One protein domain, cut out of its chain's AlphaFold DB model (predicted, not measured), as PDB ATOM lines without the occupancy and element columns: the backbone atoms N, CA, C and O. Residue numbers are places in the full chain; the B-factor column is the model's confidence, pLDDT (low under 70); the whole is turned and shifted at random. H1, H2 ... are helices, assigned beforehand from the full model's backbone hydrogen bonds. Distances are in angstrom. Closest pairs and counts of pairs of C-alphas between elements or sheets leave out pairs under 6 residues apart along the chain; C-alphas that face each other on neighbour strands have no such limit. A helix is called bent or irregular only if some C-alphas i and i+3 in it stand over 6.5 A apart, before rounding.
ATOM      1  N   ALA A 248     161.401 163.846 144.661       79.31
ATOM      2  CA  ALA A 248     160.017 164.206 144.350       79.31
ATOM      3  C   ALA A 248     159.222 162.997 143.837       79.31
ATOM      4  O   ALA A 248     158.083 162.787 144.254       79.31
ATOM      5  N   SER A 249     159.833 162.149 143.000       78.81
ATOM      6  CA  SER A 249     159.208 160.891 142.568       78.81
ATOM      7  C   SER A 249     159.025 159.911 143.726       78.81
ATOM      8  O   SER A 249     157.989 159.258 143.805       78.81
ATOM      9  N   ALA A 250     159.980 159.839 144.663       82.19
ATOM     10  CA  ALA A 250     159.844 159.002 145.853       82.19
ATOM     11  C   ALA A 250     158.715 159.494 146.776       82.19
ATOM     12  O   ALA A 250     157.934 158.688 147.272       82.19
ATOM     13  N   GLN A 251     158.584 160.810 146.972       87.56
ATOM     14  CA  GLN A 251     157.489 161.396 147.754       87.56
ATOM     15  C   GLN A 251     156.125 161.166 147.096       87.56
ATOM     16  O   GLN A 251     155.177 160.781 147.779       87.56
ATOM     17  N   ALA A 252     156.032 161.347 145.776       86.94
ATOM     18  CA  ALA A 252     154.815 161.060 145.021       86.94
ATOM     19  C   ALA A 252     154.432 159.576 145.117       86.94
ATOM     20  O   ALA A 252     153.263 159.258 145.332       86.94
ATOM     21  N   LEU A 253     155.419 158.677 145.038       88.25
ATOM     22  CA  LEU A 253     155.207 157.241 145.191       88.25
ATOM     23  C   LEU A 253     154.670 156.915 146.587       88.25
ATOM     24  O   LEU A 253     153.623 156.284 146.691       88.25
ATOM     25  N   VAL A 254     155.306 157.407 147.655       91.88
ATOM     26  CA  VAL A 254     154.829 157.190 149.034       91.88
ATOM     27  C   VAL A 254     153.395 157.693 149.203       91.88
ATOM     28  O   VAL A 254     152.562 156.966 149.739       91.88
ATOM     29  N   LEU A 255     153.076 158.884 148.689       92.94
ATOM     30  CA  LEU A 255     151.724 159.433 148.774       92.94
ATOM     31  C   LEU A 255     150.706 158.555 148.028       92.94
ATOM     32  O   LEU A 255     149.668 158.200 148.584       92.94
ATOM     33  N   SER A 256     151.021 158.141 146.800       89.56
ATOM     34  CA  SER A 256     150.142 157.266 146.015       89.56
ATOM     35  C   SER A 256     149.943 155.887 146.659       89.56
ATOM     36  O   SER A 256     148.821 155.389 146.682       89.56
ATOM     37  N   VAL A 257     150.978 155.311 147.282       91.75
ATOM     38  CA  VAL A 257     150.866 154.058 148.046       91.75
ATOM     39  C   VAL A 257     149.990 154.246 149.285       91.75
ATOM     40  O   VAL A 257     149.158 153.389 149.570       91.75
ATOM     41  N   THR A 258     150.104 155.371 149.999       92.06
ATOM     42  CA  THR A 258     149.208 155.647 151.138       92.06
ATOM     43  C   THR A 258     147.754 155.829 150.706       92.06
ATOM     44  O   THR A 258     146.856 155.349 151.390       92.06
ATOM     45  N   GLN A 259     147.505 156.459 149.555       90.94
ATOM     46  CA  GLN A 259     146.157 156.595 149.002       90.94
ATOM     47  C   GLN A 259     145.591 155.248 148.528       90.94
ATOM     48  O   GLN A 259     144.406 154.980 148.698       90.94
ATOM     49  N   LEU A 260     146.436 154.380 147.972       90.25
ATOM     50  CA  LEU A 260     146.051 153.017 147.617       90.25
ATOM     51  C   LEU A 260     145.694 152.198 148.866       90.25
ATOM     52  O   LEU A 260     144.696 151.486 148.858       90.25
ATOM     53  N   ALA A 261     146.474 152.326 149.946       90.31
ATOM     54  CA  ALA A 261     146.218 151.631 151.205       90.31
ATOM     55  C   ALA A 261     144.875 152.048 151.826       90.31
ATOM     56  O   ALA A 261     144.079 151.188 152.193       90.31
ATOM     57  N   THR A 262     144.575 153.350 151.863       90.50
ATOM     58  CA  THR A 262     143.285 153.834 152.378       90.50
ATOM     59  C   THR A 262     142.108 153.402 151.501       90.50
ATOM     60  O   THR A 262     141.045 153.070 152.023       90.50
ATOM     61  N   GLN A 263     142.280 153.335 150.175       89.19
ATOM     62  CA  GLN A 263     141.250 152.787 149.287       89.19
ATOM     63  C   GLN A 263     141.048 151.282 149.482       89.19
ATOM     64  O   GLN A 263     139.901 150.838 149.554       89.19
ATOM     65  N   ALA A 264     142.130 150.517 149.643       88.81
ATOM     66  CA  ALA A 264     142.068 149.083 149.906       88.81
ATOM     67  C   ALA A 264     141.338 148.763 151.225       88.81
ATOM     68  O   ALA A 264     140.583 147.797 151.283       88.81
ATOM     69  N   GLU A 265     141.496 149.599 152.255       87.75
ATOM     70  CA  GLU A 265     140.752 149.475 153.518       87.75
ATOM     71  C   GLU A 265     139.252 149.773 153.364       87.75
ATOM     72  O   GLU A 265     138.429 149.215 154.086       87.75
ATOM     73  N   SER A 266     138.875 150.628 152.412       87.06
ATOM     74  CA  SER A 266     137.485 151.063 152.217       87.06
ATOM     75  C   SER A 266     136.608 150.094 151.409       87.06
ATOM     76  O   SER A 266     135.458 150.425 151.116       87.06
ATOM     77  N   ALA A 267     137.131 148.921 151.027       86.00
ATOM     78  CA  ALA A 267     136.500 147.959 150.109       86.00
ATOM     79  C   ALA A 267     136.125 148.528 148.723       86.00
ATOM     80  O   ALA A 267     135.409 147.878 147.963       86.00
ATOM     81  N   GLN A 268     136.568 149.740 148.383       88.38
ATOM     82  CA  GLN A 268     136.258 150.367 147.101       88.38
ATOM     83  C   GLN A 268     137.175 149.823 145.997       88.38
ATOM     84  O   GLN A 268     138.319 149.453 146.277       88.38
ATOM     85  N   PRO A 269     136.716 149.802 144.735       92.62
ATOM     86  CA  PRO A 269     137.586 149.518 143.603       92.62
ATOM     87  C   PRO A 269     138.701 150.567 143.526       92.62
ATOM     88  O   PRO A 269     138.467 151.767 143.666       92.62
ATOM     89  N   PHE A 270     139.927 150.103 143.297       94.38
ATOM     90  CA  PHE A 270     141.142 150.925 143.327       94.38
ATOM     91  C   PHE A 270     141.926 150.870 142.005       94.38
ATOM     92  O   PHE A 270     143.098 151.248 141.944       94.38
ATOM     93  N   SER A 271     141.282 150.448 140.912       94.00
ATOM     94  CA  SER A 271     141.881 150.373 139.571       94.00
ATOM     95  C   SER A 271     142.447 151.716 139.085       94.00
ATOM     96  O   SER A 271     143.538 151.754 138.516       94.00
ATOM     97  N   THR A 272     141.788 152.837 139.396       92.06
ATOM     98  CA  THR A 272     142.292 154.183 139.068       92.06
ATOM     99  C   THR A 272     143.565 154.548 139.834       92.06
ATOM    100  O   THR A 272     144.424 155.250 139.303       92.06
ATOM    101  N   ALA A 273     143.704 154.085 141.081       91.19
ATOM    102  CA  ALA A 273     144.907 154.321 141.876       91.19
ATOM    103  C   ALA A 273     146.082 153.455 141.391       91.19
ATOM    104  O   ALA A 273     147.218 153.929 141.385       91.19
ATOM    105  N   LEU A 274     145.814 152.231 140.916       93.50
ATOM    106  CA  LEU A 274     146.829 151.383 140.279       93.50
ATOM    107  C   LEU A 274     147.363 152.000 138.980       93.50
ATOM    108  O   LEU A 274     148.573 152.002 138.783       93.50
ATOM    109  N   ASP A 275     146.499 152.576 138.137       92.94
ATOM    110  CA  ASP A 275     146.921 153.254 136.897       92.94
ATOM    111  C   ASP A 275     147.810 154.481 137.185       92.94
ATOM    112  O   ASP A 275     148.838 154.709 136.541       92.94
ATOM    113  N   ALA A 276     147.480 155.249 138.229       90.25
ATOM    114  CA  ALA A 276     148.329 156.346 138.688       90.25
ATOM    115  C   ALA A 276     149.698 155.846 139.186       90.25
ATOM    116  O   ALA A 276     150.727 156.454 138.881       90.25
ATOM    117  N   LEU A 277     149.724 154.728 139.918       91.38
ATOM    118  CA  LEU A 277     150.959 154.134 140.427       91.38
ATOM    119  C   LEU A 277     151.819 153.543 139.298       91.38
ATOM    120  O   LEU A 277     153.039 153.673 139.341       91.38
ATOM    121  N   GLU A 278     151.208 152.983 138.254       93.00
ATOM    122  CA  GLU A 278     151.897 152.513 137.044       93.00
ATOM    123  C   GLU A 278     152.551 153.676 136.286       93.00
ATOM    124  O   GLU A 278     153.711 153.590 135.880       93.00
ATOM    125  N   ARG A 279     151.865 154.819 136.176       90.31
ATOM    126  CA  ARG A 279     152.426 156.026 135.547       90.31
ATOM    127  C   ARG A 279     153.630 156.600 136.294       90.31
ATOM    128  O   ARG A 279     154.534 157.138 135.656       90.31
ATOM    129  N   ILE A 280     153.645 156.506 137.624       90.44
ATOM    130  CA  ILE A 280     154.714 157.062 138.472       90.44
ATOM    131  C   ILE A 280     155.865 156.058 138.647       90.44
ATOM    132  O   ILE A 280     157.034 156.430 138.544       90.44
ATOM    133  N   GLY A 281     155.538 154.793 138.916       86.75
ATOM    134  CA  GLY A 281     156.467 153.741 139.331       86.75
ATOM    135  C   GLY A 281     156.757 152.666 138.282       86.75
ATOM    136  O   GLY A 281     157.612 151.820 138.527       86.75
ATOM    137  N   GLY A 282     156.123 152.695 137.105       85.56
ATOM    138  CA  GLY A 282     156.215 151.624 136.099       85.56
ATOM    139  C   GLY A 282     157.603 151.385 135.492       85.56
ATOM    140  O   GLY A 282     157.799 150.415 134.768       85.56
ATOM    141  N   LYS A 283     158.591 152.240 135.788       88.38
ATOM    142  CA  LYS A 283     159.995 152.019 135.399       88.38
ATOM    143  C   LYS A 283     160.719 151.020 136.306       88.38
ATOM    144  O   LYS A 283     161.752 150.497 135.898       88.38
ATOM    145  N   ASP A 284     160.214 150.778 137.517       90.88
ATOM    146  CA  ASP A 284     160.789 149.799 138.437       90.88
ATOM    147  C   ASP A 284     160.150 148.416 138.195       90.88
ATOM    148  O   ASP A 284     158.940 148.257 138.397       90.88
ATOM    149  N   PRO A 285     160.932 147.398 137.783       91.00
ATOM    150  CA  PRO A 285     160.403 146.062 137.517       91.00
ATOM    151  C   PRO A 285     159.794 145.396 138.759       91.00
ATOM    152  O   PRO A 285     158.912 144.549 138.622       91.00
ATOM    153  N   VAL A 286     160.225 145.771 139.969       91.75
ATOM    154  CA  VAL A 286     159.670 145.237 141.222       91.75
ATOM    155  C   VAL A 286     158.265 145.790 141.460       91.75
ATOM    156  O   VAL A 286     157.359 145.042 141.830       91.75
ATOM    157  N   VAL A 287     158.066 147.085 141.203       89.69
ATOM    158  CA  VAL A 287     156.760 147.748 141.341       89.69
ATOM    159  C   VAL A 287     155.788 147.237 140.279       89.69
ATOM    160  O   VAL A 287     154.637 146.951 140.601       89.69
ATOM    161  N   ALA A 288     156.255 147.042 139.044       92.38
ATOM    162  CA  ALA A 288     155.445 146.474 137.967       92.38
ATOM    163  C   ALA A 288     154.936 145.057 138.303       92.38
ATOM    164  O   ALA A 288     153.744 144.786 138.175       92.38
ATOM    165  N   ALA A 289     155.802 144.178 138.824       93.25
ATOM    166  CA  ALA A 289     155.401 142.826 139.219       93.25
ATOM    167  C   ALA A 289     154.367 142.814 140.362       93.25
ATOM    168  O   ALA A 289     153.465 141.977 140.379       93.25
ATOM    169  N   ALA A 290     154.476 143.745 141.316       91.88
ATOM    170  CA  ALA A 290     153.483 143.895 142.379       91.88
ATOM    171  C   ALA A 290     152.137 144.404 141.833       91.88
ATOM    172  O   ALA A 290     151.085 143.882 142.206       91.88
ATOM    173  N   LEU A 291     152.166 145.380 140.919       93.00
ATOM    174  CA  LEU A 291     150.971 145.928 140.271       93.00
ATOM    175  C   LEU A 291     150.185 144.863 139.496       93.00
ATOM    176  O   LEU A 291     148.959 144.862 139.577       93.00
ATOM    177  N   ASP A 292     150.859 143.928 138.824       93.88
ATOM    178  CA  ASP A 292     150.199 142.831 138.102       93.88
ATOM    179  C   ASP A 292     149.400 141.903 139.030       93.88
ATOM    180  O   ASP A 292     148.286 141.497 138.695       93.88
ATOM    181  N   ILE A 293     149.922 141.610 140.226       92.69
ATOM    182  CA  ILE A 293     149.208 140.805 141.232       92.69
ATOM    183  C   ILE A 293     147.988 141.573 141.753       92.69
ATOM    184  O   ILE A 293     146.904 141.005 141.891       92.69
ATOM    185  N   LEU A 294     148.150 142.872 142.028       91.50
ATOM    186  CA  LEU A 294     147.071 143.717 142.543       91.50
ATOM    187  C   LEU A 294     145.975 143.975 141.498       91.50
ATOM    188  O   LEU A 294     144.812 144.137 141.870       91.50
ATOM    189  N   ARG A 295     146.309 143.970 140.201       93.12
ATOM    190  CA  ARG A 295     145.365 144.208 139.097       93.12
ATOM    191  C   ARG A 295     144.198 143.225 139.091       93.12
ATOM    192  O   ARG A 295     143.076 143.637 138.824       93.12
ATOM    193  N   ALA A 296     144.436 141.966 139.461       91.50
ATOM    194  CA  ALA A 296     143.389 140.945 139.556       91.50
ATOM    195  C   ALA A 296     142.285 141.288 140.578       91.50
ATOM    196  O   ALA A 296     141.171 140.782 140.472       91.50
ATOM    197  N   TYR A 297     142.589 142.151 141.552       90.00
ATOM    198  CA  TYR A 297     141.676 142.566 142.618       90.00
ATOM    199  C   TYR A 297     141.214 144.026 142.482       90.00
ATOM    200  O   TYR A 297     140.344 144.461 143.235       90.00
ATOM    201  N   GLY A 298     141.765 144.784 141.528       91.56
ATOM    202  CA  GLY A 298     141.540 146.227 141.411       91.56
ATOM    203  C   GLY A 298     140.092 146.618 141.103       91.56
ATOM    204  O   GLY A 298     139.633 147.652 141.589       91.56
ATOM    205  N   ASP A 299     139.374 145.787 140.343       89.94
ATOM    206  CA  ASP A 299     137.988 146.057 139.929       89.94
ATOM    207  C   ASP A 299     136.952 145.637 140.978       89.94
ATOM    208  O   ASP A 299     135.874 146.222 141.060       89.94
ATOM    209  N   VAL A 300     137.271 144.619 141.781       89.06
ATOM    210  CA  VAL A 300     136.358 144.061 142.793       89.06
ATOM    211  C   VAL A 300     136.545 144.746 144.149       89.06
ATOM    212  O   VAL A 300     135.604 144.809 144.935       89.06
ATOM    213  N   GLY A 301     137.738 145.285 144.416       86.62
ATOM    214  CA  GLY A 301     138.127 145.738 145.747       86.62
ATOM    215  C   GLY A 301     138.596 144.572 146.626       86.62
ATOM    216  O   GLY A 301     138.354 143.397 146.333       86.62
ATOM    217  N   VAL A 302     139.306 144.884 147.714       87.19
ATOM    218  CA  VAL A 302     139.681 143.872 148.712       87.19
ATOM    219  C   VAL A 302     138.478 143.651 149.636       87.19
ATOM    220  O   VAL A 302     137.988 144.626 150.210       87.19
ATOM    221  N   PRO A 303     137.991 142.408 149.816       83.75
ATOM    222  CA  PRO A 303     136.915 142.135 150.759       83.75
ATOM    223  C   PRO A 303     137.367 142.501 152.176       83.75
ATOM    224  O   PRO A 303     138.321 141.925 152.703       83.75
ATOM    225  N   THR A 304     136.693 143.462 152.802       86.94
ATOM    226  CA  THR A 304     136.935 143.822 154.203       86.94
ATOM    227  C   THR A 304     136.376 142.757 155.136       86.94
ATOM    228  O   THR A 304     135.506 141.965 154.761       86.94
ATOM    229  N   GLN A 305     136.850 142.749 156.382       86.00
ATOM    230  CA  GLN A 305     136.373 141.822 157.408       86.00
ATOM    231  C   GLN A 305     134.845 141.851 157.556       86.00
ATOM    232  O   GLN A 305     134.234 140.795 157.719       86.00
ATOM    233  N   ASP A 306     134.230 143.027 157.432       83.94
ATOM    234  CA  ASP A 306     132.778 143.177 157.508       83.94
ATOM    235  C   ASP A 306     132.089 142.441 156.354       83.94
ATOM    236  O   ASP A 306     131.241 141.582 156.598       83.94
ATOM    237  N   THR A 307     132.534 142.661 155.112       85.69
ATOM    238  CA  THR A 307     131.987 141.945 153.944       85.69
ATOM    239  C   THR A 307     132.211 140.433 154.026       85.69
ATOM    240  O   THR A 307     131.322 139.652 153.685       85.69
ATOM    241  N   LEU A 308     133.360 139.992 154.547       88.88
ATOM    242  CA  LEU A 308     133.642 138.581 154.817       88.88
ATOM    243  C   LEU A 308     132.702 138.007 155.882       88.88
ATOM    244  O   LEU A 308     132.245 136.875 155.740       88.88
ATOM    245  N   SER A 309     132.387 138.773 156.927       89.56
ATOM    246  CA  SER A 309     131.477 138.343 157.989       89.56
ATOM    247  C   SER A 309     130.036 138.199 157.488       89.56
ATOM    248  O   SER A 309     129.372 137.214 157.809       89.56
ATOM    249  N   GLU A 310     129.574 139.113 156.633       89.38
ATOM    250  CA  GLU A 310     128.257 139.037 155.996       89.38
ATOM    251  C   GLU A 310     128.158 137.835 155.053       89.38
ATOM    252  O   GLU A 310     127.215 137.043 155.149       89.38
ATOM    253  N   GLN A 311     129.165 137.642 154.193       90.12
ATOM    254  CA  GLN A 311     129.226 136.488 153.293       90.12
ATOM    255  C   GLN A 311     129.273 135.172 154.075       90.12
ATOM    256  O   GLN A 311     128.547 134.227 153.752       90.12
ATOM    257  N   PHE A 312     130.073 135.114 155.143       94.94
ATOM    258  CA  PHE A 312     130.162 133.933 155.992       94.94
ATOM    259  C   PHE A 312     128.839 133.641 156.705       94.94
ATOM    260  O   PHE A 312     128.406 132.491 156.718       94.94
ATOM    261  N   ASN A 313     128.156 134.656 157.239       91.44
ATOM    262  CA  ASN A 313     126.849 134.488 157.879       91.44
ATOM    263  C   ASN A 313     125.795 133.949 156.900       91.44
ATOM    264  O   ASN A 313     125.019 133.059 157.259       91.44
ATOM    265  N   GLY A 314     125.805 134.414 155.647       91.94
ATOM    266  CA  GLY A 314     124.940 133.878 154.593       91.94
ATOM    267  C   GLY A 314     125.209 132.396 154.299       91.94
ATOM    268  O   GLY A 314     124.281 131.578 154.238       91.94
ATOM    269  N   VAL A 315     126.485 132.017 154.179       93.75
ATOM    270  CA  VAL A 315     126.890 130.619 153.956       93.75
ATOM    271  C   VAL A 315     126.543 129.746 155.164       93.75
ATOM    272  O   VAL A 315     125.932 128.689 154.998       93.75
ATOM    273  N   ALA A 316     126.847 130.197 156.382       91.56
ATOM    274  CA  ALA A 316     126.546 129.484 157.621       91.56
ATOM    275  C   ALA A 316     125.037 129.244 157.790       91.56
ATOM    276  O   ALA A 316     124.621 128.125 158.102       91.56
ATOM    277  N   GLY A 317     124.205 130.251 157.501       90.12
ATOM    278  CA  GLY A 317     122.749 130.114 157.517       90.12
ATOM    279  C   GLY A 317     122.246 129.071 156.515       90.12
ATOM    280  O   GLY A 317     121.367 128.267 156.834       90.12
ATOM    281  N   THR A 318     122.850 129.015 155.327       91.31
ATOM    282  CA  THR A 318     122.502 128.021 154.299       91.31
ATOM    283  C   THR A 318     122.879 126.605 154.741       91.31
ATOM    284  O   THR A 318     122.060 125.691 154.642       91.31
ATOM    285  N   VAL A 319     124.077 126.425 155.306       89.19
ATOM    286  CA  VAL A 319     124.537 125.132 155.838       89.19
ATOM    287  C   VAL A 319     123.645 124.661 156.991       89.19
ATOM    288  O   VAL A 319     123.225 123.504 156.999       89.19
ATOM    289  N   MET A 320     123.270 125.545 157.923       89.56
ATOM    290  CA  MET A 320     122.347 125.205 159.016       89.56
ATOM    291  C   MET A 320     120.941 124.850 158.514       89.56
ATOM    292  O   MET A 320     120.307 123.929 159.037       89.56
ATOM    293  N   LYS A 321     120.445 125.526 157.472       90.31
ATOM    294  CA  LYS A 321     119.149 125.209 156.860       90.31
ATOM    295  C   LYS A 321     119.160 123.840 156.177       90.31
ATOM    296  O   LYS A 321     118.247 123.050 156.391       90.31
ATOM    297  N   VAL A 322     120.210 123.524 155.418       92.88
ATOM    298  CA  VAL A 322     120.371 122.203 154.786       92.88
ATOM    299  C   VAL A 322     120.514 121.109 155.849       92.88
ATOM    300  O   VAL A 322     119.872 120.065 155.752       92.88
ATOM    301  N   HIS A 323     121.290 121.362 156.907       87.94
ATOM    302  CA  HIS A 323     121.474 120.407 157.997       87.94
ATOM    303  C   HIS A 323     120.173 120.132 158.767       87.94
ATOM    304  O   HIS A 323     119.812 118.975 158.982       87.94
TER     305      HIS A 323
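AT A GLANCE: This is residues 248 to 323 of the 372 residues of an uncharacterized protein of Magnetovibrio blakemorei (UniProt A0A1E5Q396). Three helices fold back and forth in a small body, H2 running against both H1 and H3 and packing on each, while H1 and H3 stay apart; from this body a fourth helix, H4, reaches away like an arm. Residues 312 to 323 of H4 stick out free, and this arm makes much of the length. The printed part has 76 residues with four named helices, H1, H2, H3 and H4 in that order along the chain, and no named strand; the class is all helix. It is only just loose, close to extended, with a radius of gyration of the C-alphas of 16.8 A, and its C-alphas span 59 by 20 by 16 A.

IN THESE COORDINATES: H1 takes residues 248 to 265, 25.9 A from first to last C-alpha, and begins with C-alpha 248 at (160.017, 164.206, 144.350). H2 takes residues 271 to 281, 15.0 A long, with C-alpha 271 at (141.881, 150.373, 139.571). H3 takes residues 285 to 298 and measures 19.3 A. It is neither bent nor irregular, but only just: C-alphas 293 and 296 are 6.1 A apart. H4, the longest helix by residues, takes residues 305 to 323, measures 26.1 A and ends with C-alpha 323 at (121.474, 120.407, 157.997).

HOW THE PARTS SIT: H1 and H2 form a helical hairpin. They touch, with the C-alphas of Leu 260 and Ala 273 the closest at 6.0 A, and run opposite ways at a shallow tilt of 20 degrees. H2 and H3 form a second helical hairpin. They touch, the closest C-alphas being those of Ser 271 and Gly 298 at 4.5 A, and run opposite ways at a shallow tilt of 4 degrees. H1 and H3 are apart. H4 touches no helix and is apart from H1, H2 and H3. In H1, H2 and H4 every O i to N i+4 pair is within hydrogen-bond range; in H3 it is 7 of 10.

THE WHOLE: The C-alphas of Ala 248 and His 323, the first and last printed residues, are the two farthest apart, at 59.9 A. Without the free residues 312 to 323, the body of 64 residues spans 41 by 20 by 16 A, with a radius of gyration of 12.6 A. The links H1 to H2 and H2 to H3 are tight, with 5 and 3 residues; the link H3 to H4, 6 residues, is short. The printed part has no cut. The mean pLDDT of the printed part is 89.8, and no printed residue is under 70.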